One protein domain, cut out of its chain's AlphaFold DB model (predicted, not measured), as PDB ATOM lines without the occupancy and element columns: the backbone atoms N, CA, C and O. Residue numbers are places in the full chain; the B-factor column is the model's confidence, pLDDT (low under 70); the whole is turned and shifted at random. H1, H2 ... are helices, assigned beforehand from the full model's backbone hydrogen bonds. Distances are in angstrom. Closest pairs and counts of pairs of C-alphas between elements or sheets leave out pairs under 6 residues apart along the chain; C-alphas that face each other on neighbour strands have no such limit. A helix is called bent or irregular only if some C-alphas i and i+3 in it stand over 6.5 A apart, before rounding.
ATOM      1  N   VAL A   4     -55.755  27.504  -9.120       70.81
ATOM      2  CA  VAL A   4     -54.868  28.646  -8.869       70.81
ATOM      3  C   VAL A   4     -53.704  28.676  -9.859       70.81
ATOM      4  O   VAL A   4     -53.376  29.743 -10.365       70.81
ATOM      5  N   LEU A   5     -53.122  27.515 -10.178       74.44
ATOM      6  CA  LEU A   5     -52.029  27.419 -11.147       74.44
ATOM      7  C   LEU A   5     -52.475  27.876 -12.542       74.44
ATOM      8  O   LEU A   5     -51.785  28.666 -13.173       74.44
ATOM      9  N   GLU A   6     -53.670  27.465 -12.966       72.38
ATOM     10  CA  GLU A   6     -54.236  27.835 -14.271       72.38
ATOM     11  C   GLU A   6     -54.531  29.335 -14.381       72.38
ATOM     12  O   GLU A   6     -54.278  29.958 -15.408       72.38
ATOM     13  N   LYS A   7     -55.013  29.954 -13.296       76.25
ATOM     14  CA  LYS A   7     -55.212  31.410 -13.244       76.25
ATOM     15  C   LYS A   7     -53.889  32.174 -13.307       76.25
ATOM     16  O   LYS A   7     -53.814  33.196 -13.981       76.25
ATOM     17  N   ASN A   8     -52.853  31.678 -12.629       82.69
ATOM     18  CA  ASN A   8     -51.519  32.273 -12.693       82.69
ATOM     19  C   ASN A   8     -50.918  32.144 -14.098       82.69
ATOM     20  O   ASN A   8     -50.295  33.088 -14.576       82.69
ATOM     21  N   LEU A   9     -51.132  31.008 -14.765       82.69
ATOM     22  CA  LEU A   9     -50.673  30.778 -16.132       82.69
ATOM     23  C   LEU A   9     -51.397  31.690 -17.135       82.69
ATOM     24  O   LEU A   9     -50.753  32.311 -17.974       82.69
ATOM     25  N   SER A  10     -52.716  31.844 -16.997       80.69
ATOM     26  CA  SER A  10     -53.505  32.799 -17.785       80.69
ATOM     27  C   SER A  10     -52.996  34.240 -17.609       80.69
ATOM     28  O   SER A  10     -52.722  34.922 -18.595       80.69
ATOM     29  N   LEU A  11     -52.739  34.683 -16.370       84.88
ATOM     30  CA  LEU A  11     -52.166  36.012 -16.112       84.88
ATOM     31  C   LEU A  11     -50.755  36.170 -16.706       84.88
ATOM     32  O   LEU A  11     -50.423  37.226 -17.245       84.88
ATOM     33  N   TRP A  12     -49.933  35.120 -16.635       90.69
ATOM     34  CA  TRP A  12     -48.607  35.096 -17.251       90.69
ATOM     35  C   TRP A  12     -48.689  35.287 -18.773       90.69
ATOM     36  O   TRP A  12     -47.954  36.114 -19.313       90.69
ATOM     37  N   PHE A  13     -49.629  34.617 -19.453       88.12
ATOM     38  CA  PHE A  13     -49.848  34.804 -20.891       88.12
ATOM     39  C   PHE A  13     -50.259  36.237 -21.235       88.12
ATOM     40  O   PHE A  13     -49.760  36.786 -22.215       88.12
ATOM     41  N   VAL A  14     -51.105  36.878 -20.424       85.88
ATOM     42  CA  VAL A  14     -51.497  38.283 -20.638       85.88
ATOM     43  C   VAL A  14     -50.282  39.216 -20.590       85.88
ATOM     44  O   VAL A  14     -50.135  40.075 -21.464       85.88
ATOM     45  N   LEU A  15     -49.396  39.035 -19.605       89.06
ATOM     46  CA  LEU A  15     -48.173  39.833 -19.468       89.06
ATOM     47  C   LEU A  15     -47.219  39.608 -20.645       89.06
ATOM     48  O   LEU A  15     -46.791  40.567 -21.286       89.06
ATOM     49  N   LYS A  16     -46.944  38.346 -20.983       91.50
ATOM     50  CA  LYS A  16     -46.020  38.000 -22.070       91.50
ATOM     51  C   LYS A  16     -46.536  38.401 -23.440       91.50
ATOM     52  O   LYS A  16     -45.764  38.912 -24.244       91.50
ATOM     53  N   ARG A  17     -47.847  38.307 -23.678       88.25
ATOM     54  CA  ARG A  17     -48.485  38.852 -24.883       88.25
ATOM     55  C   ARG A  17     -48.241  40.357 -25.011       88.25
ATOM     56  O   ARG A  17     -48.009  40.837 -26.119       88.25
ATOM     57  N   SER A  18     -48.294  41.104 -23.907       87.31
ATOM     58  CA  SER A  18     -48.014  42.547 -23.907       87.31
ATOM     59  C   SER A  18     -46.554  42.839 -24.272       87.31
ATOM     60  O   SER A  18     -46.296  43.634 -25.176       87.31
ATOM     61  N   GLU A  19     -45.601  42.141 -23.643       89.50
ATOM     62  CA  GLU A  19     -44.166  42.269 -23.951       89.50
ATOM     63  C   GLU A  19     -43.857  41.897 -25.410       89.50
ATOM     64  O   GLU A  19     -43.140  42.623 -26.103       89.50
ATOM     65  N   TYR A  20     -44.454  40.808 -25.897       89.25
ATOM     66  CA  TYR A  20     -44.356  40.364 -27.284       89.25
ATOM     67  C   TYR A  20     -44.931  41.404 -28.254       89.25
ATOM     68  O   TYR A  20     -44.298  41.770 -29.245       89.25
ATOM     69  N   SER A  21     -46.115  41.944 -27.952       84.38
ATOM     70  CA  SER A  21     -46.754  42.982 -28.770       84.38
ATOM     71  C   SER A  21     -45.908  44.253 -28.825       84.38
ATOM     72  O   SER A  21     -45.835  44.907 -29.861       84.38
ATOM     73  N   GLN A  22     -45.231  44.605 -27.730       84.88
ATOM     74  CA  GLN A  22     -44.315  45.741 -27.700       84.88
ATOM     75  C   GLN A  22     -43.084  45.505 -28.584       84.88
ATOM     76  O   GLN A  22     -42.703  46.409 -29.326       84.88
ATOM     77  N   ALA A  23     -42.485  44.311 -28.535       85.19
ATOM     78  CA  ALA A  23     -41.327  43.959 -29.360       85.19
ATOM     79  C   ALA A  23     -41.670  43.939 -30.863       85.19
ATOM     80  O   ALA A  23     -40.918  44.444 -31.692       85.19
ATOM     81  N   THR A  24     -42.854  43.435 -31.215       81.81
ATOM     82  CA  THR A  24     -43.317  43.330 -32.610       81.81
ATOM     83  C   THR A  24     -43.912  44.624 -33.173       81.81
ATOM     84  O   THR A  24     -44.039  44.785 -34.389       81.81
ATOM     85  N   ARG A  25     -44.240  45.604 -32.322       78.00
ATOM     86  CA  ARG A  25     -44.798  46.899 -32.744       78.00
ATOM     87  C   ARG A  25     -43.881  47.650 -33.711       78.00
ATOM     88  O   ARG A  25     -44.356  48.217 -34.687       78.00
ATOM     89  N   VAL A  26     -42.573  47.611 -33.476       69.44
ATOM     90  CA  VAL A  26     -41.572  48.274 -34.333       69.44
ATOM     91  C   VAL A  26     -41.547  47.669 -35.744       69.44
ATOM     92  O   VAL A  26     -41.312  48.375 -36.719       69.44
ATOM     93  N   LEU A  27     -41.869  46.378 -35.864       68.62
ATOM     94  CA  LEU A  27     -41.918  45.643 -37.132       68.62
ATOM     95  C   LEU A  27     -43.199  45.924 -37.925       68.62
ATOM     96  O   LEU A  27     -43.194  45.881 -39.149       68.62
ATOM     97  N   THR A  28     -44.297  46.219 -37.227       63.78
ATOM     98  CA  THR A  28     -45.613  46.490 -37.832       63.78
ATOM     99  C   THR A  28     -45.842  47.968 -38.146       63.78
ATOM    100  O   THR A  28     -46.630  48.280 -39.033       63.78
ATOM    101  N   GLN A  29     -45.154  48.881 -37.451       59.41
ATOM    102  CA  GLN A  29     -45.280  50.337 -37.621       59.41
ATOM    103  C   GLN A  29     -44.185  50.966 -38.495       59.41
ATOM    104  O   GLN A  29     -44.231  52.165 -38.740       59.41
ATOM    105  N   GLY A  30     -43.232  50.183 -39.015       51.12
ATOM    106  CA  GLY A  30     -42.098  50.673 -39.818       51.12
ATOM    107  C   GLY A  30     -42.445  51.383 -41.141       51.12
ATOM    108  O   GLY A  30     -41.535  51.806 -41.844       51.12
ATOM    109  N   ASN A  31     -43.733  51.542 -41.468       48.59
ATOM    110  CA  ASN A  31     -44.219  52.380 -42.571       48.59
ATOM    111  C   ASN A  31     -44.555  53.826 -42.144       48.59
ATOM    112  O   ASN A  31     -44.887  54.643 -43.000       48.59
ATOM    113  N   GLU A  32     -44.481  54.166 -40.852       45.69
ATOM    114  CA  GLU A  32     -44.775  55.511 -40.342       45.69
ATOM    115  C   GLU A  32     -43.476  56.313 -40.112       45.69
ATOM    116  O   GLU A  32     -42.891  56.319 -39.036       45.69
ATOM    117  N   ASN A  33     -43.052  57.015 -41.168       47.69
ATOM    118  CA  ASN A  33     -42.223  58.233 -41.197       47.69
ATOM    119  C   ASN A  33     -40.793  58.259 -40.605       47.69
ATOM    120  O   ASN A  33     -40.075  59.197 -40.947       47.69
ATOM    121  N   GLU A  34     -40.320  57.282 -39.822       51.62
ATOM    122  CA  GLU A  34     -38.919  57.259 -39.350       51.62
ATOM    123  C   GLU A  34     -38.190  55.923 -39.608       51.62
ATOM    124  O   GLU A  34     -38.669  54.858 -39.208       51.62
ATOM    125  N   PRO A  35     -36.992  55.954 -40.234       59.53
ATOM    126  CA  PRO A  35     -36.109  54.798 -40.360       59.53
ATOM    127  C   PRO A  35     -35.773  54.158 -39.009       59.53
ATOM    128  O   PRO A  35     -34.978  54.691 -38.235       59.53
ATOM    129  N   VAL A  36     -36.301  52.965 -38.738       65.69
ATOM    130  CA  VAL A  36     -35.810  52.159 -37.613       65.69
ATOM    131  C   VAL A  36     -34.402  51.674 -37.948       65.69
ATOM    132  O   VAL A  36     -34.187  51.031 -38.977       65.69
ATOM    133  N   ALA A  37     -33.440  51.956 -37.067       75.56
ATOM    134  CA  ALA A  37     -32.083  51.444 -37.203       75.56
ATOM    135  C   ALA A  37     -32.088  49.907 -37.224       75.56
ATOM    136  O   ALA A  37     -32.697  49.257 -36.373       75.56
ATOM    137  N   ARG A  38     -31.356  49.312 -38.171       76.38
ATOM    138  CA  ARG A  38     -31.337  47.856 -38.373       76.38
ATOM    139  C   ARG A  38     -30.964  47.068 -37.116       76.38
ATOM    140  O   ARG A  38     -31.564  46.033 -36.863       76.38
ATOM    141  N   GLN A  39     -30.005  47.540 -36.319       82.69
ATOM    142  CA  GLN A  39     -29.628  46.832 -35.092       82.69
ATOM    143  C   GLN A  39     -30.809  46.744 -34.118       82.69
ATOM    144  O   GLN A  39     -31.111  45.670 -33.615       82.69
ATOM    145  N   SER A  40     -31.551  47.839 -33.945       83.50
ATOM    146  CA  SER A  40     -32.766  47.849 -33.128       83.50
ATOM    147  C   SER A  40     -33.847  46.925 -33.686       83.50
ATOM    148  O   SER A  40     -34.609  46.341 -32.921       83.50
ATOM    149  N   LEU A  41     -33.922  46.771 -35.009       81.12
ATOM    150  CA  LEU A  41     -34.812  45.808 -35.652       81.12
ATOM    151  C   LEU A  41     -34.436  44.371 -35.271       81.12
ATOM    152  O   LEU A  41     -35.285  43.627 -34.792       81.12
ATOM    153  N   VAL A  42     -33.157  44.012 -35.418       86.94
ATOM    154  CA  VAL A  42     -32.617  42.691 -35.063       86.94
ATOM    155  C   VAL A  42     -32.833  42.388 -33.580       86.94
ATOM    156  O   VAL A  42     -33.316  41.307 -33.250       86.94
ATOM    157  N   ASP A  43     -32.547  43.345 -32.697       89.38
ATOM    158  CA  ASP A  43     -32.710  43.183 -31.248       89.38
ATOM    159  C   ASP A  43     -34.185  42.962 -30.866       89.38
ATOM    160  O   ASP A  43     -34.498  42.106 -30.038       89.38
ATOM    161  N   ASN A  44     -35.110  43.698 -31.495       87.75
ATOM    162  CA  ASN A  44     -36.546  43.529 -31.268       87.75
ATOM    163  C   ASN A  44     -37.064  42.188 -31.791       87.75
ATOM    164  O   ASN A  44     -37.864  41.550 -31.108       87.75
ATOM    165  N   VAL A  45     -36.606  41.746 -32.968       88.12
ATOM    166  CA  VAL A  45     -36.967  40.427 -33.506       88.12
ATOM    167  C   VAL A  45     -36.443  39.327 -32.590       88.12
ATOM    168  O   VAL A  45     -37.210  38.444 -32.226       88.12
ATOM    169  N   GLN A  46     -35.181  39.402 -32.155       91.12
ATOM    170  CA  GLN A  46     -34.611  38.408 -31.245       91.12
ATOM    171  C   GLN A  46     -35.401  38.345 -29.932       91.12
ATOM    172  O   GLN A  46     -35.808  37.267 -29.514       91.12
ATOM    173  N   LYS A  47     -35.709  39.502 -29.334       92.00
ATOM    174  CA  LYS A  47     -36.539  39.574 -28.127       92.00
ATOM    175  C   LYS A  47     -37.932  38.974 -28.345       92.00
ATOM    176  O   LYS A  47     -38.445  38.289 -27.462       92.00
ATOM    177  N   ALA A  48     -38.566  39.246 -29.486       91.81
ATOM    178  CA  ALA A  48     -39.871  38.679 -29.819       91.81
ATOM    179  C   ALA A  48     -39.800  37.153 -29.986       91.81
ATOM    180  O   ALA A  48     -40.687  36.464 -29.489       91.81
ATOM    181  N   SER A  49     -38.747  36.631 -30.625       90.69
ATOM    182  CA  SER A  49     -38.490  35.192 -30.744       90.69
ATOM    183  C   SER A  49     -38.305  34.531 -29.376       90.69
ATOM    184  O   SER A  49     -38.997  33.556 -29.099       90.69
ATOM    185  N   ASP A  50     -37.480  35.098 -28.489       93.06
ATOM    186  CA  ASP A  50     -37.230  34.538 -27.150       93.06
ATOM    187  C   ASP A  50     -38.526  34.472 -26.316       93.06
ATOM    188  O   ASP A  50     -38.856  33.450 -25.711       93.06
ATOM    189  N   ILE A  51     -39.319  35.553 -26.323       94.12
ATOM    190  CA  ILE A  51     -40.632  35.582 -25.653       94.12
ATOM    191  C   ILE A  51     -41.594  34.577 -26.307       94.12
ATOM    192  O   ILE A  51     -42.378  33.926 -25.613       94.12
ATOM    193  N   GLY A  52     -41.550  34.456 -27.635       93.06
ATOM    194  CA  GLY A  52     -42.320  33.486 -28.408       93.06
ATOM    195  C   GLY A  52     -42.049  32.050 -27.971       93.06
ATOM    196  O   GLY A  52     -42.994  31.316 -27.688       93.06
ATOM    197  N   GLU A  53     -40.780  31.676 -27.833       93.81
ATOM    198  CA  GLU A  53     -40.351  30.345 -27.402       93.81
ATOM    199  C   GLU A  53     -40.852  30.014 -25.986       93.81
ATOM    200  O   GLU A  53     -41.472  28.968 -25.777       93.81
ATOM    201  N   GLU A  54     -40.719  30.951 -25.035       95.00
ATOM    202  CA  GLU A  54     -41.260  30.792 -23.675       95.00
ATOM    203  C   GLU A  54     -42.780  30.548 -23.668       95.00
ATOM    204  O   GLU A  54     -43.301  29.797 -22.827       95.00
ATOM    205  N   MET A  55     -43.512  31.225 -24.564       94.12
ATOM    206  CA  MET A  55     -44.960  31.076 -24.713       94.12
ATOM    207  C   MET A  55     -45.325  29.745 -25.379       94.12
ATOM    208  O   MET A  55     -46.260  29.088 -24.917       94.12
ATOM    209  N   ILE A  56     -44.590  29.325 -26.415       94.12
ATOM    210  CA  ILE A  56     -44.784  28.042 -27.107       94.12
ATOM    211  C   ILE A  56     -44.590  26.875 -26.137       94.12
ATOM    212  O   ILE A  56     -45.443  25.986 -26.084       94.12
ATOM    213  N   GLU A  57     -43.520  26.887 -25.339       93.50
ATOM    214  CA  GLU A  57     -43.229  25.842 -24.350       93.50
ATOM    215  C   GLU A  57     -44.416  25.649 -23.391       93.50
ATOM    216  O   GLU A  57     -44.926  24.540 -23.202       93.50
ATOM    217  N   ARG A  58     -44.929  26.754 -22.835       92.12
ATOM    218  CA  ARG A  58     -46.044  26.729 -21.878       92.12
ATOM    219  C   ARG A  58     -47.379  26.370 -22.515       92.12
ATOM    220  O   ARG A  58     -48.157  25.659 -21.885       92.12
ATOM    221  N   LEU A  59     -47.657  26.825 -23.737       90.81
ATOM    222  CA  LEU A  59     -48.861  26.427 -24.477       90.81
ATOM    223  C   LEU A  59     -48.851  24.936 -24.825       90.81
ATOM    224  O   LEU A  59     -49.892  24.279 -24.762       90.81
ATOM    225  N   THR A  60     -47.679  24.403 -25.164       90.69
ATOM    226  CA  THR A  60     -47.498  22.982 -25.469       90.69
ATOM    227  C   THR A  60     -47.746  22.142 -24.222       90.69
ATOM    228  O   THR A  60     -48.562  21.222 -24.259       90.69
ATOM    229  N   LEU A  61     -47.141  22.521 -23.091       87.44
ATOM    230  CA  LEU A  61     -47.370  21.871 -21.799       87.44
ATOM    231  C   LEU A  61     -48.839  21.957 -21.349       87.44
ATOM    232  O   LEU A  61     -49.401  20.998 -20.815       87.44
ATOM    233  N   PHE A  62     -49.476  23.109 -21.562       85.75
ATOM    234  CA  PHE A  62     -50.894  23.300 -21.271       85.75
ATOM    235  C   PHE A  62     -51.763  22.339 -22.096       85.75
ATOM    236  O   PHE A  62     -52.619  21.649 -21.544       85.75
ATOM    237  N   SER A  63     -51.497  22.238 -23.400       85.31
ATOM    238  CA  SER A  63     -52.241  21.368 -24.316       85.31
ATOM    239  C   SER A  63     -52.047  19.884 -23.995       85.31
ATOM    240  O   SER A  63     -53.030  19.150 -23.927       85.31
ATOM    241  N   SER A  64     -50.812  19.446 -23.717       86.75
ATOM    242  CA  SER A  64     -50.539  18.054 -23.333       86.75
ATOM    243  C   SER A  64     -51.239  17.682 -22.028       86.75
ATOM    244  O   SER A  64     -51.824  16.609 -21.920       86.75
ATOM    245  N   THR A  65     -51.263  18.595 -21.051       83.81
ATOM    246  CA  THR A  65     -51.935  18.325 -19.776       83.81
ATOM    247  C   THR A  65     -53.450  18.213 -19.939       83.81
ATOM    248  O   THR A  65     -54.080  17.404 -19.257       83.81
ATOM    249  N   LEU A  66     -54.062  19.002 -20.831       84.81
ATOM    250  CA  LEU A  66     -55.484  18.849 -21.140       84.81
ATOM    251  C   LEU A  66     -55.779  17.471 -21.742       84.81
ATOM    252  O   LEU A  66     -56.756  16.842 -21.334       84.81
ATOM    253  N   GLU A  67     -54.928  16.986 -22.645       86.12
ATOM    254  CA  GLU A  67     -55.070  15.657 -23.250       86.12
ATOM    255  C   GLU A  67     -54.929  14.536 -22.206       86.12
ATOM    256  O   GLU A  67     -55.790  13.660 -22.107       86.12
ATOM    257  N   ASP A  68     -53.937  14.621 -21.316       84.69
ATOM    258  CA  ASP A  68     -53.775  13.672 -20.205       84.69
ATOM    259  C   ASP A  68     -55.008  13.648 -19.280       84.69
ATOM    260  O   ASP A  68     -55.422  12.603 -18.767       84.69
ATOM    261  N   MET A  69     -55.650  14.805 -19.079       85.25
ATOM    262  CA  MET A  69     -56.896  14.900 -18.316       85.25
ATOM    263  C   MET A  69     -58.087  14.274 -19.052       85.25
ATOM    264  O   MET A  69     -58.968  13.723 -18.390       85.25
ATOM    265  N   HIS A  70     -58.121  14.304 -20.387       84.12
ATOM    266  CA  HIS A  70     -59.121  13.572 -21.169       84.12
ATOM    267  C   HIS A  70     -58.998  12.054 -20.957       84.12
ATOM    268  O   HIS A  70     -60.016  11.376 -20.773       84.12
ATOM    269  N   VAL A  71     -57.769  11.529 -20.876       87.94
ATOM    270  CA  VAL A  71     -57.492  10.103 -20.612       87.94
ATOM    271  C   VAL A  71     -57.997   9.656 -19.229       87.94
ATOM    272  O   VAL A  71     -58.423   8.513 -19.062       87.94
ATOM    273  N   ALA A  72     -58.056  10.559 -18.242       85.19
ATOM    274  CA  ALA A  72     -58.560  10.278 -16.891       85.19
ATOM    275  C   ALA A  72     -60.097  10.083 -16.798       85.19
ATOM    276  O   ALA A  72     -60.642   9.880 -15.707       85.19
ATOM    277  N   GLY A  73     -60.817  10.129 -17.924       88.69
ATOM    278  CA  GLY A  73     -62.255   9.873 -18.003       88.69
ATOM    279  C   GLY A  73     -63.121  11.083 -17.636       88.69
ATOM    280  O   GLY A  73     -62.662  12.221 -17.598       88.69
ATOM    281  N   ARG A  74     -64.417  10.859 -17.374       86.88
ATOM    282  CA  ARG A  74     -65.429  11.938 -17.261       86.88
ATOM    283  C   ARG A  74     -65.063  13.091 -16.303       86.88
ATOM    284  O   ARG A  74     -65.210  14.234 -16.729       86.88
ATOM    285  N   PRO A  75     -64.563  12.857 -15.071       84.44
ATOM    286  CA  PRO A  75     -64.181  13.954 -14.175       84.44
ATOM    287  C   PRO A  75     -63.004  14.779 -14.716       84.44
ATOM    288  O   PRO A  75     -62.952  15.994 -14.530       84.44
ATOM    289  N   GLY A  76     -62.070  14.118 -15.404       84.19
ATOM    290  CA  GLY A  76     -60.948  14.762 -16.076       84.19
ATOM    291  C   GLY A  76     -61.408  15.621 -17.251       84.19
ATOM    292  O   GLY A  76     -61.012  16.779 -17.333       84.19
ATOM    293  N   ILE A  77     -62.340  15.117 -18.066       86.38
ATOM    294  CA  ILE A  77     -62.962  15.852 -19.181       86.38
ATOM    295  C   ILE A  77     -63.680  17.119 -18.690       86.38
ATOM    296  O   ILE A  77     -63.458  18.204 -19.221       86.38
ATOM    297  N   GLU A  78     -64.529  17.016 -17.661       85.25
ATOM    298  CA  GLU A  78     -65.249  18.176 -17.109       85.25
ATOM    299  C   GLU A  78     -64.283  19.250 -16.601       85.25
ATOM    300  O   GLU A  78     -64.490  20.451 -16.806       85.25
ATOM    301  N   ARG A  79     -63.194  18.820 -15.959       81.69
ATOM    302  CA  ARG A  79     -62.165  19.725 -15.463       81.69
ATOM    303  C   ARG A  79     -61.338  20.329 -16.602       81.69
ATOM    304  O   ARG A  79     -61.096  21.532 -16.568       81.69
ATOM    305  N   ALA A  80     -60.972  19.547 -17.615       84.12
ATOM    306  CA  ALA A  80     -60.278  20.013 -18.813       84.12
ATOM    307  C   ALA A  80     -61.101  21.082 -19.548       84.12
ATOM    308  O   ALA A  80     -60.572  22.136 -19.891       84.12
ATOM    309  N   MET A  81     -62.422  20.898 -19.677       84.25
ATOM    310  CA  MET A  81     -63.315  21.916 -20.248       84.25
ATOM    311  C   MET A  81     -63.312  23.229 -19.452       84.25
ATOM    312  O   MET A  81     -63.376  24.305 -20.043       84.25
ATOM    313  N   GLN A  82     -63.250  23.171 -18.117       82.69
ATOM    314  CA  GLN A  82     -63.160  24.377 -17.284       82.69
ATOM    315  C   GLN A  82     -61.819  25.096 -17.457       82.69
ATOM    316  O   GLN A  82     -61.793  26.323 -17.473       82.69
ATOM    317  N   ILE A  83     -60.724  24.342 -17.576       80.62
ATOM    318  CA  ILE A  83     -59.374  24.884 -17.762       80.62
ATOM    319  C   ILE A  83     -59.219  25.480 -19.164       80.62
ATOM    320  O   ILE A  83     -58.691  26.578 -19.299       80.62
ATOM    321  N   ARG A  84     -59.784  24.843 -20.196       83.56
ATOM    322  CA  ARG A  84     -59.784  25.351 -21.576       83.56
ATOM    323  C   ARG A  84     -60.413  26.741 -21.708       83.56
ATOM    324  O   ARG A  84     -60.014  27.498 -22.580       83.56
ATOM    325  N   LYS A  85     -61.349  27.119 -20.827       84.19
ATOM    326  CA  LYS A  85     -61.924  28.480 -20.787       84.19
ATOM    327  C   LYS A  85     -60.940  29.562 -20.326       84.19
ATOM    328  O   LYS A  85     -61.247  30.736 -20.488       84.19
ATOM    329  N   LEU A  86     -59.825  29.176 -19.708       81.31
ATOM    330  CA  LEU A  86     -58.751  30.067 -19.259       81.31
ATOM    331  C   LEU A  86     -57.576  30.106 -20.249       81.31
ATOM    332  O   LEU A  86     -56.603  30.814 -19.998       81.31
ATOM    333  N   ALA A  87     -57.644  29.320 -21.329       80.62
ATOM    334  CA  ALA A  87     -56.635  29.323 -22.375       80.62
ATOM    335  C   ALA A  87     -56.638  30.676 -23.100       80.62
ATOM    336  O   ALA A  87     -57.717  31.242 -23.306       80.62
ATOM    337  N   PRO A  88     -55.466  31.184 -23.514       85.38
ATOM    338  CA  PRO A  88     -55.419  32.387 -24.328       85.38
ATOM    339  C   PRO A  88     -56.099  32.155 -25.684       85.38
ATOM    340  O   PRO A  88     -56.172  31.033 -26.184       85.38
ATOM    341  N   ALA A  89     -56.557  33.238 -26.313       83.62
ATOM    342  CA  ALA A  89     -57.191  33.188 -27.636       83.62
ATOM    343  C   ALA A  89     -56.241  32.771 -28.779       83.62
ATOM    344  O   ALA A  89     -56.699  32.458 -29.876       83.62
ATOM    345  N   PHE A  90     -54.928  32.795 -28.542       86.75
ATOM    346  CA  PHE A  90     -53.904  32.451 -29.522       86.75
ATOM    347  C   PHE A  90     -53.316  31.059 -29.286       86.75
ATOM    348  O   PHE A  90     -53.340  30.522 -28.180       86.75
ATOM    349  N   THR A  91     -52.746  30.497 -30.341       90.38
ATOM    350  CA  THR A  91     -52.216  29.137 -30.400       90.38
ATOM    351  C   THR A  91     -50.704  29.129 -30.621       90.38
ATOM    352  O   THR A  91     -50.092  30.147 -30.942       90.38
ATOM    353  N   VAL A  92     -50.090  27.948 -30.489       93.38
ATOM    354  CA  VAL A  92     -48.683  27.732 -30.869       93.38
ATOM    355  C   VAL A  92     -48.450  28.094 -32.340       93.38
ATOM    356  O   VAL A  92     -47.423  28.684 -32.666       93.38
ATOM    357  N   LEU A  93     -49.420  27.797 -33.213       93.81
ATOM    358  CA  LEU A  93     -49.330  28.093 -34.643       93.81
ATOM    359  C   LEU A  93     -49.257  29.602 -34.904       93.81
ATOM    360  O   LEU A  93     -48.465  30.031 -35.732       93.81
ATOM    361  N   ASP A  94     -49.999  30.416 -34.153       91.75
ATOM    362  CA  ASP A  94     -49.964  31.877 -34.310       91.75
ATOM    363  C   ASP A  94     -48.569  32.453 -34.045       91.75
ATOM    364  O   ASP A  94     -48.081  33.312 -34.781       91.75
ATOM    365  N   ILE A  95     -47.895  31.951 -33.007       92.75
ATOM    366  CA  ILE A  95     -46.551  32.410 -32.641       92.75
ATOM    367  C   ILE A  95     -45.537  31.965 -33.701       92.75
ATOM    368  O   ILE A  95     -44.744  32.788 -34.159       92.75
ATOM    369  N   LYS A  96     -45.596  30.697 -34.133       95.44
ATOM    370  CA  LYS A  96     -44.698  30.159 -35.169       95.44
ATOM    371  C   LYS A  96     -44.879  30.863 -36.516       95.44
ATOM    372  O   LYS A  96     -43.897  31.174 -37.184       95.44
ATOM    373  N   ALA A  97     -46.117  31.169 -36.904       93.44
ATOM    374  CA  ALA A  97     -46.403  31.896 -38.138       93.44
ATOM    375  C   ALA A  97     -45.820  33.320 -38.109       93.44
ATOM    376  O   ALA A  97     -45.199  33.764 -39.078       93.44
ATOM    377  N   ASN A  98     -45.946  34.014 -36.973       91.25
ATOM    378  CA  ASN A  98     -45.312  35.316 -36.779       91.25
ATOM    379  C   ASN A  98     -43.780  35.216 -36.830       91.25
ATOM    380  O   ASN A  98     -43.135  36.071 -37.431       91.25
ATOM    381  N   GLU A  99     -43.191  34.181 -36.229       92.88
ATOM    382  CA  GLU A  99     -41.742  33.962 -36.243       92.88
ATOM    383  C   GLU A  99     -41.188  33.796 -37.664       92.88
ATOM    384  O   GLU A  99     -40.198  34.448 -38.008       92.88
ATOM    385  N   ILE A 100     -41.873  33.029 -38.524       94.06
ATOM    386  CA  ILE A 100     -41.536  32.937 -39.954       94.06
ATOM    387  C   ILE A 100     -41.525  34.337 -40.579       94.06
ATOM    388  O   ILE A 100     -40.560  34.702 -41.252       94.06
ATOM    389  N   GLY A 101     -42.552  35.150 -40.321       89.44
ATOM    390  CA  GLY A 101     -42.660  36.493 -40.894       89.44
ATOM    391  C   GLY A 101     -41.563  37.453 -40.429       89.44
ATOM    392  O   GLY A 101     -41.108  38.291 -41.205       89.44
ATOM    393  N   MET A 102     -41.108  37.329 -39.182       89.25
ATOM    394  CA  MET A 102     -40.062  38.186 -38.609       89.25
ATOM    395  C   MET A 102     -38.636  37.714 -38.937       89.25
ATOM    396  O   MET A 102     -37.670  38.427 -38.666       89.25
ATOM    397  N   SER A 103     -38.479  36.532 -39.534       90.62
ATOM    398  CA  SER A 103     -37.181  35.869 -39.711       90.62
ATOM    399  C   SER A 103     -36.201  36.573 -40.660       90.62
ATOM    400  O   SER A 103     -35.010  36.249 -40.640       90.62
ATOM    401  N   GLN A 104     -36.665  37.545 -41.460       89.38
ATOM    402  CA  GLN A 104     -35.895  38.162 -42.547       89.38
ATOM    403  C   GLN A 104     -34.492  38.605 -42.109       89.38
ATOM    404  O   GLN A 104     -33.492  38.135 -42.648       89.38
ATOM    405  N   GLU A 105     -34.399  39.503 -41.128       87.44
ATOM    406  CA  GLU A 105     -33.108  40.082 -40.736       87.44
ATOM    407  C   GLU A 105     -32.252  39.123 -39.903       87.44
ATOM    408  O   GLU A 105     -31.025  39.233 -39.917       87.44
ATOM    409  N   LEU A 106     -32.870  38.151 -39.223       91.50
ATOM    410  CA  LEU A 106     -32.132  37.113 -38.504       91.50
ATOM    411  C   LEU A 106     -31.435  36.145 -39.462       91.50
ATOM    412  O   LEU A 106     -30.350  35.664 -39.143       91.50
ATOM    413  N   CYS A 107     -32.020  35.885 -40.634       94.75
ATOM    414  CA  CYS A 107     -31.455  34.985 -41.638       94.75
ATOM    415  C   CYS A 107     -30.285  35.588 -42.425       94.75
ATOM    416  O   CYS A 107     -29.552  34.848 -43.077       94.75
ATOM    417  N   LEU A 108     -30.089  36.905 -42.368       93.25
ATOM    418  CA  LEU A 108     -29.062  37.605 -43.134       93.25
ATOM    419  C   LEU A 108     -27.749  37.735 -42.354       93.25
ATOM    420  O   LEU A 108     -27.735  37.970 -41.138       93.25
ATOM    421  N   ASP A 109     -26.641  37.639 -43.083       93.12
ATOM    422  CA  ASP A 109     -25.313  38.027 -42.619       93.12
ATOM    423  C   ASP A 109     -24.859  39.287 -43.362       93.12
ATOM    424  O   ASP A 109     -24.701  39.287 -44.581       93.12
ATOM    425  N   GLU A 110     -24.735  40.399 -42.637       87.50
ATOM    426  CA  GLU A 110     -24.513  41.704 -43.265       87.50
ATOM    427  C   GLU A 110     -23.065  41.864 -43.678       87.50
ATOM    428  O   GLU A 110     -22.165  41.875 -42.837       87.50
ATOM    429  N   GLN A 111     -22.851  42.054 -44.974       88.44
ATOM    430  CA  GLN A 111     -21.523  42.218 -45.539       88.44
ATOM    431  C   GLN A 111     -21.556  43.244 -46.673       88.44
ATOM    432  O   GLN A 111     -22.583  43.454 -47.323       88.44
ATOM    433  N   ALA A 112     -20.412  43.879 -46.933       87.81
ATOM    434  CA  ALA A 112     -20.251  44.770 -48.075       87.81
ATOM    435  C   ALA A 112     -20.253  43.945 -49.375       87.81
ATOM    436  O   ALA A 112     -19.217  43.449 -49.814       87.81
ATOM    437  N   SER A 113     -21.436  43.769 -49.967       86.94
ATOM    438  CA  SER A 113     -21.638  42.998 -51.194       86.94
ATOM    439  C   SER A 113     -22.671  43.670 -52.100       86.94
ATOM    440  O   SER A 113     -23.729  44.076 -51.609       86.94
ATOM    441  N   PRO A 114     -22.437  43.729 -53.426       83.00
ATOM    442  CA  PRO A 114     -23.425  44.247 -54.375       83.00
ATOM    443  C   PRO A 114     -24.705  43.394 -54.422       83.00
ATOM    444  O   PRO A 114     -25.749  43.865 -54.862       83.00
ATOM    445  N   LEU A 115     -24.653  42.147 -53.940       85.50
ATOM    446  CA  LEU A 115     -25.805  41.243 -53.893       85.50
ATOM    447  C   LEU A 115     -26.612  41.353 -52.593       85.50
ATOM    448  O   LEU A 115     -27.666  40.732 -52.490       85.50
ATOM    449  N   MET A 116     -26.167  42.139 -51.607       87.75
ATOM    450  CA  MET A 116     -26.788  42.169 -50.277       87.75
ATOM    451  C   MET A 116     -28.264  42.584 -50.319       87.75
ATOM    452  O   MET A 116     -29.114  41.979 -49.667       87.75
ATOM    453  N   GLN A 117     -28.597  43.584 -51.137       83.19
ATOM    454  CA  GLN A 117     -29.979  44.034 -51.289       83.19
ATOM    455  C   GLN A 117     -30.853  42.991 -52.002       83.19
ATOM    456  O   GLN A 117     -32.024  42.835 -51.655       83.19
ATOM    457  N   GLN A 118     -30.279  42.239 -52.947       84.12
ATOM    458  CA  GLN A 118     -30.972  41.142 -53.631       84.12
ATOM    459  C   GLN A 118     -31.221  39.970 -52.676       84.12
ATOM    460  O   GLN A 118     -32.336  39.455 -52.627       84.12
ATOM    461  N   ALA A 119     -30.227  39.610 -51.855       90.25
ATOM    462  CA  ALA A 119     -30.353  38.590 -50.818       90.25
ATOM    463  C   ALA A 119     -31.436  38.963 -49.795       90.25
ATOM    464  O   ALA A 119     -32.326  38.161 -49.515       90.25
ATOM    465  N   ARG A 120     -31.424  40.209 -49.301       89.56
ATOM    466  CA  ARG A 120     -32.435  40.716 -48.362       89.56
ATOM    467  C   ARG A 120     -33.844  40.648 -48.941       89.56
ATOM    468  O   ARG A 120     -34.749  40.148 -48.277       89.56
ATOM    469  N   ALA A 121     -34.023  41.104 -50.182       85.00
ATOM    470  CA  ALA A 121     -35.310  41.015 -50.862       85.00
ATOM    471  C   ALA A 121     -35.756  39.554 -51.027       85.00
ATOM    472  O   ALA A 121     -36.898  39.233 -50.715       85.00
ATOM    473  N   ALA A 122     -34.859  38.658 -51.454       89.19
ATOM    474  CA  ALA A 122     -35.170  37.242 -51.635       89.19
ATOM    475  C   ALA A 122     -35.645  36.583 -50.330       89.19
ATOM    476  O   ALA A 122     -36.715  35.978 -50.314       89.19
ATOM    477  N   VAL A 123     -34.905  36.764 -49.230       93.00
ATOM    478  CA  VAL A 123     -35.294  36.256 -47.904       93.00
ATOM    479  C   VAL A 123     -36.624  36.863 -47.455       93.00
ATOM    480  O   VAL A 123     -37.506  36.138 -47.000       93.00
ATOM    481  N   GLY A 124     -36.804  38.175 -47.618       89.19
ATOM    482  CA  GLY A 124     -38.037  38.860 -47.231       89.19
ATOM    483  C   GLY A 124     -39.267  38.371 -47.999       89.19
ATOM    484  O   GLY A 124     -40.320  38.171 -47.402       89.19
ATOM    485  N   HIS A 125     -39.147  38.117 -49.306       87.88
ATOM    486  CA  HIS A 125     -40.241  37.563 -50.109       87.88
ATOM    487  C   HIS A 125     -40.620  36.141 -49.676       87.88
ATOM    488  O   HIS A 125     -41.811  35.842 -49.575       87.88
ATOM    489  N   ILE A 126     -39.629  35.293 -49.376       92.75
ATOM    490  CA  ILE A 126     -39.854  33.935 -48.858       92.75
ATOM    491  C   ILE A 126     -40.573  34.000 -47.507       92.75
ATOM    492  O   ILE A 126     -41.640  33.406 -47.358       92.75
ATOM    493  N   ALA A 127     -40.029  34.764 -46.555       92.56
ATOM    494  CA  ALA A 127     -40.611  34.942 -45.227       92.56
ATOM    495  C   ALA A 127     -42.047  35.480 -45.315       92.56
ATOM    496  O   ALA A 127     -42.936  34.996 -44.621       92.56
ATOM    497  N   MET A 128     -42.295  36.434 -46.217       88.88
ATOM    498  CA  MET A 128     -43.622  37.004 -46.413       88.88
ATOM    499  C   MET A 128     -44.636  35.983 -46.938       88.88
ATOM    500  O   MET A 128     -45.738  35.898 -46.395       88.88
ATOM    501  N   SER A 129     -44.291  35.239 -47.992       91.12
ATOM    502  CA  SER A 129     -45.194  34.246 -48.588       91.12
ATOM    503  C   SER A 129     -45.481  33.104 -47.605       91.12
ATOM    504  O   SER A 129     -46.640  32.816 -47.299       91.12
ATOM    505  N   ALA A 130     -44.428  32.544 -46.998       94.94
ATOM    506  CA  ALA A 130     -44.540  31.453 -46.037       94.94
ATOM    507  C   ALA A 130     -45.329  31.851 -44.778       94.94
ATOM    508  O   ALA A 130     -46.175  31.089 -44.319       94.94
ATOM    509  N   ALA A 131     -45.114  33.055 -44.239       93.81
ATOM    510  CA  ALA A 131     -45.856  33.521 -43.071       93.81
ATOM    511  C   ALA A 131     -47.338  33.751 -43.378       93.81
ATOM    512  O   ALA A 131     -48.183  33.370 -42.576       93.81
ATOM    513  N   LYS A 132     -47.681  34.330 -44.539       92.44
ATOM    514  CA  LYS A 132     -49.088  34.476 -44.950       92.44
ATOM    515  C   LYS A 132     -49.778  33.117 -45.043       92.44
ATOM    516  O   LYS A 132     -50.880  32.968 -44.522       92.44
ATOM    517  N   ALA A 133     -49.117  32.127 -45.645       94.75
ATOM    518  CA  ALA A 133     -49.622  30.758 -45.704       94.75
ATOM    519  C   ALA A 133     -49.756  30.127 -44.305       94.75
ATOM    520  O   ALA A 133     -50.768  29.498 -44.007       94.75
ATOM    521  N   ALA A 134     -48.779  30.333 -43.419       95.94
ATOM    522  CA  ALA A 134     -48.801  29.826 -42.048       95.94
ATOM    523  C   ALA A 134     -49.920  30.451 -41.199       95.94
ATOM    524  O   ALA A 134     -50.623  29.731 -40.493       95.94
ATOM    525  N   ILE A 135     -50.133  31.769 -41.303       91.88
ATOM    526  CA  ILE A 135     -51.243  32.480 -40.646       91.88
ATOM    527  C   ILE A 135     -52.569  31.927 -41.147       91.88
ATOM    528  O   ILE A 135     -53.436  31.586 -40.348       91.88
ATOM    529  N   HIS A 136     -52.702  31.775 -42.465       92.88
ATOM    530  CA  HIS A 136     -53.912  31.225 -43.051       92.88
ATOM    531  C   HIS A 136     -54.184  29.800 -42.546       92.88
ATOM    532  O   HIS A 136     -55.293  29.498 -42.111       92.88
ATOM    533  N   MET A 137     -53.162  28.941 -42.501       94.00
ATOM    534  CA  MET A 137     -53.291  27.598 -41.939       94.00
ATOM    535  C   MET A 137     -53.677  27.631 -40.451       94.00
ATOM    536  O   MET A 137     -54.525  26.852 -40.020       94.00
ATOM    537  N   ALA A 138     -53.095  28.539 -39.660       92.00
ATOM    538  CA  ALA A 138     -53.441  28.712 -38.250       92.00
ATOM    539  C   ALA A 138     -54.909  29.133 -38.065       92.00
ATOM    540  O   ALA A 138     -55.587  28.618 -37.175       92.00
ATOM    541  N   ASP A 139     -55.424  30.014 -38.923       89.19
ATOM    542  CA  ASP A 139     -56.822  30.442 -38.895       89.19
ATOM    543  C   ASP A 139     -57.780  29.319 -39.321       89.19
ATOM    544  O   ASP A 139     -58.788  29.093 -38.646       89.19
ATOM    545  N   LEU A 140     -57.423  28.534 -40.346       88.81
ATOM    546  CA  LEU A 140     -58.174  27.333 -40.741       88.81
ATOM    547  C   LEU A 140     -58.277  26.310 -39.601       88.81
ATOM    548  O   LEU A 140     -59.310  25.660 -39.451       88.81
ATOM    549  N   MET A 141     -57.241  26.186 -38.765       87.69
ATOM    550  CA  MET A 141     -57.271  25.305 -37.589       87.69
ATOM    551  C   MET A 141     -58.159  25.826 -36.451       87.69
ATOM    552  O   MET A 141     -58.597  25.034 -35.616       87.69
ATOM    553  N   LYS A 142     -58.433  27.135 -36.383       84.56
ATOM    554  CA  LYS A 142     -59.364  27.717 -35.397       84.56
ATOM    555  C   LYS A 142     -60.816  27.613 -35.864       84.56
ATOM    556  O   LYS A 142     -61.713  27.418 -35.042       84.56
ATOM    557  N   GLY A 143     -61.044  27.776 -37.166       71.38
ATOM    558  CA  GLY A 143     -62.357  27.781 -37.804       71.38
ATOM    559  C   GLY A 143     -62.919  26.383 -38.066       71.38
ATOM    560  O   GLY A 143     -63.171  26.024 -39.211       71.38
ATOM    561  N   GLU A 144     -63.159  25.578 -37.031       54.12
ATOM    562  CA  GLU A 144     -63.951  24.351 -37.186       54.12
ATOM    563  C   GLU A 144     -65.450  24.691 -37.111       54.12
ATOM    564  O   GLU A 144     -66.022  24.717 -36.022       54.12
ATOM    565  N   GLY A 145     -66.118  24.964 -38.244       49.31
ATOM    566  CA  GLY A 145     -67.588  25.024 -38.202       49.31
ATOM    567  C   GLY A 145     -68.383  25.706 -39.310       49.31
ATOM    568  O   GLY A 145     -69.608  25.641 -39.239       49.31
ATOM    569  N   GLU A 146     -67.782  26.326 -40.323       48.81
ATOM    570  CA  GLU A 146     -68.572  26.849 -41.446       48.81
ATOM    571  C   GLU A 146     -68.535  25.868 -42.615       48.81
ATOM    572  O   GLU A 146     -67.481  25.339 -42.963       48.81
ATOM    573  N   HIS A 147     -69.711  25.569 -43.173       48.34
ATOM    574  CA  HIS A 147     -69.903  24.691 -44.327       48.34
ATOM    575  C   HIS A 147     -69.261  25.309 -45.581       48.34
ATOM    576  O   HIS A 147     -69.965  25.777 -46.475       48.34
ATOM    577  N   SER A 148     -67.929  25.352 -45.631       60.53
ATOM    578  CA  SER A 148     -67.191  25.651 -46.850       60.53
ATOM    579  C   SER A 148     -67.353  24.477 -47.811       60.53
ATOM    580  O   SER A 148     -67.421  23.315 -47.395       60.53
ATOM    581  N   ASP A 149     -67.466  24.789 -49.096       80.38
ATOM    582  CA  ASP A 149     -67.421  23.802 -50.163       80.38
ATOM    583  C   ASP A 149     -66.146  22.951 -50.011       80.38
ATOM    584  O   ASP A 149     -65.035  23.481 -49.955       80.38
ATOM    585  N   VAL A 150     -66.302  21.625 -49.910       82.44
ATOM    586  CA  VAL A 150     -65.183  20.687 -49.706       82.44
ATOM    587  C   VAL A 150     -64.156  20.836 -50.825       82.44
ATOM    588  O   VAL A 150     -62.957  20.756 -50.564       82.44
ATOM    589  N   GLN A 151     -64.599  21.103 -52.059       80.38
ATOM    590  CA  GLN A 151     -63.682  21.346 -53.167       80.38
ATOM    591  C   GLN A 151     -62.866  22.624 -52.948       80.38
ATOM    592  O   GLN A 151     -61.642  22.583 -53.079       80.38
ATOM    593  N   ALA A 152     -63.512  23.728 -52.565       83.81
ATOM    594  CA  ALA A 152     -62.819  24.978 -52.254       83.81
ATOM    595  C   ALA A 152     -61.795  24.794 -51.120       83.81
ATOM    596  O   ALA A 152     -60.670  25.276 -51.227       83.81
ATOM    597  N   GLN A 153     -62.139  24.022 -50.084       88.19
ATOM    598  CA  GLN A 153     -61.218  23.708 -48.988       88.19
ATOM    599  C   GLN A 153     -60.010  22.869 -49.448       88.19
ATOM    600  O   GLN A 153     -58.888  23.101 -49.000       88.19
ATOM    601  N   ILE A 154     -60.210  21.901 -50.350       88.94
ATOM    602  CA  ILE A 154     -59.120  21.101 -50.938       88.94
ATOM    603  C   ILE A 154     -58.213  21.983 -51.812       88.94
ATOM    604  O   ILE A 154     -56.991  21.861 -51.734       88.94
ATOM    605  N   GLU A 155     -58.787  22.879 -52.624       87.88
ATOM    606  CA  GLU A 155     -58.032  23.832 -53.455       87.88
ATOM    607  C   GLU A 155     -57.181  24.777 -52.595       87.88
ATOM    608  O   GLU A 155     -55.993  24.972 -52.869       87.88
ATOM    609  N   GLU A 156     -57.762  25.305 -51.520       90.81
ATOM    610  CA  GLU A 156     -57.092  26.175 -50.557       90.81
ATOM    611  C   GLU A 156     -55.931  25.467 -49.850       90.81
ATOM    612  O   GLU A 156     -54.802  25.961 -49.870       90.81
ATOM    613  N   LEU A 157     -56.158  24.268 -49.304       92.81
ATOM    614  CA  LEU A 157     -55.109  23.484 -48.645       92.81
ATOM    615  C   LEU A 157     -53.990  23.085 -49.608       92.81
ATOM    616  O   LEU A 157     -52.819  23.149 -49.238       92.81
ATOM    617  N   ASN A 158     -54.312  22.709 -50.847       92.38
ATOM    618  CA  ASN A 158     -53.287  22.413 -51.846       92.38
ATOM    619  C   ASN A 158     -52.445  23.648 -52.186       92.38
ATOM    620  O   ASN A 158     -51.227  23.538 -52.288       92.38
ATOM    621  N   SER A 159     -53.071  24.821 -52.311       92.81
ATOM    622  CA  SER A 159     -52.350  26.083 -52.515       92.81
ATOM    623  C   SER A 159     -51.361  26.364 -51.375       92.81
ATOM    624  O   SER A 159     -50.213  26.739 -51.621       92.81
ATOM    625  N   LEU A 160     -51.761  26.105 -50.124       95.50
ATOM    626  CA  LEU A 160     -50.870  26.220 -48.965       95.50
ATOM    627  C   LEU A 160     -49.703  25.223 -49.042       95.50
ATOM    628  O   LEU A 160     -48.556  25.616 -48.836       95.50
ATOM    629  N   VAL A 161     -49.966  23.960 -49.396       95.81
ATOM    630  CA  VAL A 161     -48.917  22.940 -49.582       95.81
ATOM    631  C   VAL A 161     -47.927  23.345 -50.678       95.81
ATOM    632  O   VAL A 161     -46.719  23.237 -50.465       95.81
ATOM    633  N   GLU A 162     -48.406  23.845 -51.821       94.62
ATOM    634  CA  GLU A 162     -47.544  24.371 -52.887       94.62
ATOM    635  C   GLU A 162     -46.703  25.555 -52.387       94.62
ATOM    636  O   GLU A 162     -45.506  25.608 -52.668       94.62
ATOM    637  N   THR A 163     -47.293  26.461 -51.600       96.31
ATOM    638  CA  THR A 163     -46.606  27.643 -51.043       96.31
ATOM    639  C   THR A 163     -45.472  27.254 -50.104       96.31
ATOM    640  O   THR A 163     -44.356  27.757 -50.247       96.31
ATOM    641  N   PHE A 164     -45.708  26.318 -49.183       97.88
ATOM    642  CA  PHE A 164     -44.645  25.830 -48.304       97.88
ATOM    643  C   PHE A 164     -43.565  25.070 -49.078       97.88
ATOM    644  O   PHE A 164     -42.381  25.244 -48.802       97.88
ATOM    645  N   ALA A 165     -43.951  24.288 -50.089       96.75
ATOM    646  CA  ALA A 165     -43.013  23.565 -50.939       96.75
ATOM    647  C   ALA A 165     -42.119  24.500 -51.780       96.75
ATOM    648  O   ALA A 165     -40.940  24.194 -51.963       96.75
ATOM    649  N   ASP A 166     -42.650  25.615 -52.294       96.50
ATOM    650  CA  ASP A 166     -41.850  26.638 -52.980       96.50
ATOM    651  C   ASP A 166     -40.932  27.378 -52.000       96.50
ATOM    652  O   ASP A 166     -39.757  27.593 -52.300       96.50
ATOM    653  N   ALA A 167     -41.436  27.737 -50.814       96.44
ATOM    654  CA  ALA A 167     -40.649  28.412 -49.786       96.44
ATOM    655  C   ALA A 167     -39.453  27.561 -49.328       96.44
ATOM    656  O   ALA A 167     -38.327  28.061 -49.327       96.44
ATOM    657  N   ASP A 168     -39.675  26.279 -49.025       96.81
ATOM    658  CA  ASP A 168     -38.632  25.301 -48.692       96.81
ATOM    659  C   ASP A 168     -37.552  25.230 -49.788       96.81
ATOM    660  O   ASP A 168     -36.366  25.456 -49.534       96.81
ATOM    661  N   GLN A 169     -37.971  25.039 -51.044       95.75
ATOM    662  CA  GLN A 169     -37.062  24.989 -52.191       95.75
ATOM    663  C   GLN A 169     -36.233  26.276 -52.322       95.75
ATOM    664  O   GLN A 169     -35.025  26.225 -52.560       95.75
ATOM    665  N   ARG A 170     -36.856  27.451 -52.162       95.44
ATOM    666  CA  ARG A 170     -36.143  28.734 -52.234       95.44
ATOM    667  C   ARG A 170     -35.147  28.901 -51.092       95.44
ATOM    668  O   ARG A 170     -34.057  29.406 -51.348       95.44
ATOM    669  N   ILE A 171     -35.478  28.469 -49.872       96.69
ATOM    670  CA  ILE A 171     -34.559  28.516 -48.724       96.69
ATOM    671  C   ILE A 171     -33.313  27.678 -49.000       96.69
ATOM    672  O   ILE A 171     -32.200  28.168 -48.810       96.69
ATOM    673  N   GLN A 172     -33.481  26.464 -49.529       95.88
ATOM    674  CA  GLN A 172     -32.367  25.575 -49.878       95.88
ATOM    675  C   GLN A 172     -31.446  26.167 -50.961       95.88
ATOM    676  O   GLN A 172     -30.246  25.892 -50.995       95.88
ATOM    677  N   GLU A 173     -31.982  27.011 -51.845       94.81
ATOM    678  CA  GLU A 173     -31.230  27.669 -52.918       94.81
ATOM    679  C   GLU A 173     -30.477  28.932 -52.464       94.81
ATOM    680  O   GLU A 173     -29.548  29.370 -53.158       94.81
ATOM    681  N   LEU A 174     -30.855  29.530 -51.326       95.38
ATOM    682  CA  LEU A 174     -30.282  30.793 -50.848       95.38
ATOM    683  C   LEU A 174     -28.763  30.717 -50.633       95.38
ATOM    684  O   LEU A 174     -28.078  31.585 -51.180       95.38
ATOM    685  N   PRO A 175     -28.188  29.716 -49.932       95.50
ATOM    686  CA  PRO A 175     -26.742  29.664 -49.701       95.50
ATOM    687  C   PRO A 175     -25.927  29.532 -50.992       95.50
ATOM    688  O   PRO A 175     -24.824  30.065 -51.084       95.50
ATOM    689  N   GLY A 176     -26.473  28.847 -52.004       93.44
ATOM    690  CA  GLY A 176     -25.835  28.716 -53.315       93.44
ATOM    691  C   GLY A 176     -25.929  29.988 -54.162       93.44
ATOM    692  O   GLY A 176     -25.017  30.285 -54.930       93.44
ATOM    693  N   THR A 177     -27.016  30.748 -54.014       91.62
ATOM    694  CA  THR A 177     -27.256  31.989 -54.771       91.62
ATOM    695  C   THR A 177     -26.554  33.194 -54.135       91.62
ATOM    696  O   THR A 177     -26.055  34.066 -54.845       91.62
ATOM    697  N   TYR A 178     -26.477  33.228 -52.803       93.88
ATOM    698  CA  TYR A 178     -25.934  34.329 -52.006       93.88
ATOM    699  C   TYR A 178     -24.905  33.817 -50.980       93.88
ATOM    700  O   TYR A 178     -25.132  33.905 -49.768       93.88
ATOM    701  N   PRO A 179     -23.769  33.262 -51.441       93.75
ATOM    702  CA  PRO A 179     -22.786  32.647 -50.558       93.75
ATOM    703  C   PRO A 179     -22.230  33.666 -49.560       93.75
ATOM    704  O   PRO A 179     -21.769  34.740 -49.942       93.75
ATOM    705  N   GLY A 180     -22.282  33.318 -48.274       92.62
ATOM    706  CA  GLY A 180     -21.799  34.165 -47.180       92.62
ATOM    707  C   GLY A 180     -22.744  35.292 -46.752       92.62
ATOM    708  O   GLY A 180     -22.451  35.931 -45.756       92.62
ATOM    709  N   LEU A 181     -23.873  35.521 -47.434       95.56
ATOM    710  CA  LEU A 181     -24.833  36.586 -47.076       95.56
ATOM    711  C   LEU A 181     -26.019  36.087 -46.239       95.56
ATOM    712  O   LEU A 181     -26.896  36.866 -45.861       95.56
ATOM    713  N   VAL A 182     -26.076  34.783 -45.968       96.38
ATOM    714  CA  VAL A 182     -27.151  34.127 -45.217       96.38
ATOM    715  C   VAL A 182     -26.585  33.219 -44.130       96.38
ATOM    716  O   VAL A 182     -25.532  32.603 -44.293       96.38
ATOM    717  N   LYS A 183     -27.298  33.124 -43.007       96.00
ATOM    718  CA  LYS A 183     -26.909  32.325 -41.840       96.00
ATOM    719  C   LYS A 183     -27.599  30.967 -41.872       96.00
ATOM    720  O   LYS A 183     -28.793  30.888 -41.594       96.00
ATOM    721  N   GLN A 184     -26.835  29.901 -42.122       95.44
ATOM    722  CA  GLN A 184     -27.375  28.542 -42.271       95.44
ATOM    723  C   GLN A 184     -28.247  28.112 -41.084       95.44
ATOM    724  O   GLN A 184     -29.390  27.736 -41.282       95.44
ATOM    725  N   THR A 185     -27.770  28.292 -39.849       96.12
ATOM    726  CA  THR A 185     -28.519  27.909 -38.638       96.12
ATOM    727  C   THR A 185     -29.895  28.574 -38.544       96.12
ATOM    728  O   THR A 185     -30.829  27.997 -37.998       96.12
ATOM    729  N   ARG A 186     -30.038  29.802 -39.059       95.19
ATOM    730  CA  ARG A 186     -31.318  30.519 -39.055       95.19
ATOM    731  C   ARG A 186     -32.220  30.060 -40.193       95.19
ATOM    732  O   ARG A 186     -33.421  29.955 -39.978       95.19
ATOM    733  N   LEU A 187     -31.647  29.742 -41.353       96.62
ATOM    734  CA  LEU A 187     -32.386  29.126 -42.453       96.62
ATOM    735  C   LEU A 187     -32.932  27.749 -42.062       96.62
ATOM    736  O   LEU A 187     -34.116  27.517 -42.267       96.62
ATOM    737  N   ASP A 188     -32.117  26.898 -41.431       97.50
ATOM    738  CA  ASP A 188     -32.527  25.563 -40.966       97.50
ATOM    739  C   ASP A 188     -33.708  25.652 -39.982       97.50
ATOM    740  O   ASP A 188     -34.659  24.876 -40.053       97.50
ATOM    741  N   HIS A 189     -33.678  26.641 -39.082       96.06
ATOM    742  CA  HIS A 189     -34.767  26.890 -38.136       96.06
ATOM    743  C   HIS A 189     -36.066  27.305 -38.835       96.06
ATOM    744  O   HIS A 189     -37.120  26.724 -38.591       96.06
ATOM    745  N   VAL A 190     -35.998  28.281 -39.747       96.50
ATOM    746  CA  VAL A 190     -37.174  28.726 -40.518       96.50
ATOM    747  C   VAL A 190     -37.720  27.598 -41.391       96.50
ATOM    748  O   VAL A 190     -38.935  27.440 -41.489       96.50
ATOM    749  N   GLN A 191     -36.840  26.793 -41.984       97.25
ATOM    750  CA  GLN A 191     -37.213  25.618 -42.763       97.25
ATOM    751  C   GLN A 191     -37.972  24.604 -41.898       97.25
ATOM    752  O   GLN A 191     -39.051  24.175 -42.290       97.25
ATOM    753  N   SER A 192     -37.497  24.322 -40.679       97.94
ATOM    754  CA  SER A 192     -38.208  23.452 -39.734       97.94
ATOM    755  C   SER A 192     -39.606  23.979 -39.394       97.94
ATOM    756  O   SER A 192     -40.549  23.195 -39.325       97.94
ATOM    757  N   LEU A 193     -39.765  25.293 -39.192       97.06
ATOM    758  CA  LEU A 193     -41.082  25.892 -38.949       97.06
ATOM    759  C   LEU A 193     -42.008  25.721 -40.164       97.06
ATOM    760  O   LEU A 193     -43.171  25.358 -40.004       97.06
ATOM    761  N   ILE A 194     -41.497  25.965 -41.373       97.69
ATOM    762  CA  ILE A 194     -42.244  25.793 -42.628       97.69
ATOM    763  C   ILE A 194     -42.655  24.331 -42.825       97.69
ATOM    764  O   ILE A 194     -43.805  24.074 -43.182       97.69
ATOM    765  N   ASP A 195     -41.763  23.383 -42.538       97.94
ATOM    766  CA  ASP A 195     -42.028  21.950 -42.655       97.94
ATOM    767  C   ASP A 195     -43.149  21.489 -41.718       97.94
ATOM    768  O   ASP A 195     -44.000  20.694 -42.121       97.94
ATOM    769  N   GLU A 196     -43.217  22.019 -40.493       97.56
ATOM    770  CA  GLU A 196     -44.325  21.733 -39.576       97.56
ATOM    771  C   GLU A 196     -45.680  22.172 -40.155       97.56
ATOM    772  O   GLU A 196     -46.652  21.409 -40.131       97.56
ATOM    773  N   PHE A 197     -45.755  23.381 -40.721       97.94
ATOM    774  CA  PHE A 197     -46.976  23.856 -41.378       97.94
ATOM    775  C   PHE A 197     -47.294  23.070 -42.653       97.94
ATOM    776  O   PHE A 197     -48.463  22.768 -42.908       97.94
ATOM    777  N   ALA A 198     -46.276  22.694 -43.429       97.06
ATOM    778  CA  ALA A 198     -46.439  21.880 -44.626       97.06
ATOM    779  C   ALA A 198     -47.042  20.512 -44.287       97.06
ATOM    780  O   ALA A 198     -48.006  20.090 -44.926       97.06
ATOM    781  N   GLN A 199     -46.526  19.842 -43.252       97.31
ATOM    782  CA  GLN A 199     -47.062  18.569 -42.768       97.31
ATOM    783  C   GLN A 199     -48.496  18.718 -42.263       97.31
ATOM    784  O   GLN A 199     -49.350  17.886 -42.570       97.31
ATOM    785  N   LEU A 200     -48.791  19.792 -41.527       95.62
ATOM    786  CA  LEU A 200     -50.139  20.069 -41.040       95.62
ATOM    787  C   LEU A 200     -51.138  20.245 -42.197       95.62
ATOM    788  O   LEU A 200     -52.199  19.614 -42.195       95.62
ATOM    789  N   ALA A 201     -50.781  21.043 -43.208       95.44
ATOM    790  CA  ALA A 201     -51.600  21.254 -44.399       95.44
ATOM    791  C   ALA A 201     -51.784  19.954 -45.204       95.44
ATOM    792  O   ALA A 201     -52.905  19.631 -45.598       95.44
ATOM    793  N   GLN A 202     -50.719  19.164 -45.382       94.50
ATOM    794  CA  GLN A 202     -50.770  17.868 -46.071       94.50
ATOM    795  C   GLN A 202     -51.670  16.862 -45.350       94.50
ATOM    796  O   GLN A 202     -52.511  16.233 -45.987       94.50
ATOM    797  N   ASN A 203     -51.540  16.732 -44.028       94.00
ATOM    798  CA  ASN A 203     -52.369  15.825 -43.232       94.00
ATOM    799  C   ASN A 203     -53.847  16.214 -43.314       94.00
ATOM    800  O   ASN A 203     -54.717  15.353 -43.463       94.00
ATOM    801  N   ARG A 204     -54.145  17.520 -43.259       91.88
ATOM    802  CA  ARG A 204     -55.517  18.014 -43.393       91.88
ATOM    803  C   ARG A 204     -56.074  17.772 -44.793       91.88
ATOM    804  O   ARG A 204     -57.214  17.336 -44.914       91.88
ATOM    805  N   LEU A 205     -55.273  18.014 -45.828       91.56
ATOM    806  CA  LEU A 205     -55.636  17.751 -47.217       91.56
ATOM    807  C   LEU A 205     -55.950  16.266 -47.427       91.56
ATOM    808  O   LEU A 205     -57.020  15.936 -47.927       91.56
ATOM    809  N   GLN A 206     -55.072  15.368 -46.974       90.25
ATOM    810  CA  GLN A 206     -55.274  13.920 -47.072       90.25
ATOM    811  C   GLN A 206     -56.548  13.451 -46.363       90.25
ATOM    812  O   GLN A 206     -57.231  12.574 -46.879       90.25
ATOM    813  N   ALA A 207     -56.903  14.056 -45.226       89.69
ATOM    814  CA  ALA A 207     -58.135  13.732 -44.509       89.69
ATOM    815  C   ALA A 207     -59.420  14.131 -45.266       89.69
ATOM    816  O   ALA A 207     -60.486  13.593 -44.970       89.69
ATOM    817  N   LEU A 208     -59.334  15.076 -46.211       88.19
ATOM    818  CA  LEU A 208     -60.463  15.537 -47.029       88.19
ATOM    819  C   LEU A 208     -60.528  14.869 -48.404       88.19
ATOM    820  O   LEU A 208     -61.584  14.876 -49.037       88.19
ATOM    821  N   LEU A 209     -59.412  14.316 -48.884       85.88
ATOM    822  CA  LEU A 209     -59.391  13.617 -50.160       85.88
ATOM    823  C   LEU A 209     -60.238  12.337 -50.066       85.88
ATOM    824  O   LEU A 209     -60.087  11.568 -49.114       85.88
TER     825      LEU A 209
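This is residues 4 to 209 of the 496 residues of an uncharacterized protein of Pseudomonas sp. URMO17WK12:I11 (UniProt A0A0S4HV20). Long helices lie lengthwise in an elongated body, with the hairpin of H1 and H2 along one side, the up-and-down bundle of H6, H7 and H8 along the other, and short H4 between them in the middle. H3 folds back on the last part of H2 at one end of the long axis, and loop residues 143 to 149 stand free. The printed part has 206 residues with eight named helices, H1 to H8 in chain order, and no named strand; the class is all helix. It is compact, with a radius of gyration of the C-alphas of 19.3 A, and spans 65 by 42 by 31 A.

Start with H1, residues 4 to 28, which touches H2, residues 38 to 71, at residues 41 to 55 of H2 alone. This hairpin runs opposite ways at a shallow tilt of 29 degrees, its closest C-alphas being Ala 23 and Asn 44, 5.2 A apart. H3, residues 74 to 84, forms a hairpin with H2, touching residues 66 to 70 alone; the closest C-alphas, of Met 69 and Gly 76, are 4.6 A apart. Next look at H4, residues 92 to 102, which touches H2 at residues 45 to 60 alone, with C-alphas Ile 56 and Val 92 closest at 5.4 A. H4 also touches H6, residues 116 to 142, at residues 127 to 138 alone, opposite ways at a shallow tilt of 18 degrees; Gly 101 and Ala 131 have the closest C-alphas, 4.9 A apart. H5, residues 104 to 107, touches H6, with C-alphas Gln 104 and Gly 124 closest at 5.2 A. H6 and H7, residues 150 to 177, form a hairpin at 27 degrees, with C-alphas Ile 126 and Ala 167 closest at 5.7 A. H7 and H8, residues 184 to 208, form another at 19 degrees, with C-alphas Val 161 and Ala 198 closest at 5.6 A. H1 and H2 are apart from H6, H7 and H8. Each O i to N i+4 pair is within hydrogen-bond range in H2, H3, H4, H6 and H8, against 19 of 21 in H1 and 22 of 24 in H7; H5 is too short for one.

Find C-alpha 4 at (-54.868, 28.646, -8.869); from there H1 runs 35.3 A, with a kink of 33 degrees near residue 22. H2 is 49.2 A long, H6 38.6 A and H7 39.9 A. H1 and H7 are irregular, only just: C-alphas 23 and 26 are 6.6 A apart, and C-alphas 172 and 175 are 7.0 A. H8 runs 35.9 A to C-alpha 208 at (-60.463, 15.537, -47.029).

The two C-alphas farthest apart, of Pro 75 and Pro 114, are 64.8 A apart. The printed part has no cut, and no link between named helices is long. Look for pLDDT under 70 at residues 26 to 36 and 144 to 148.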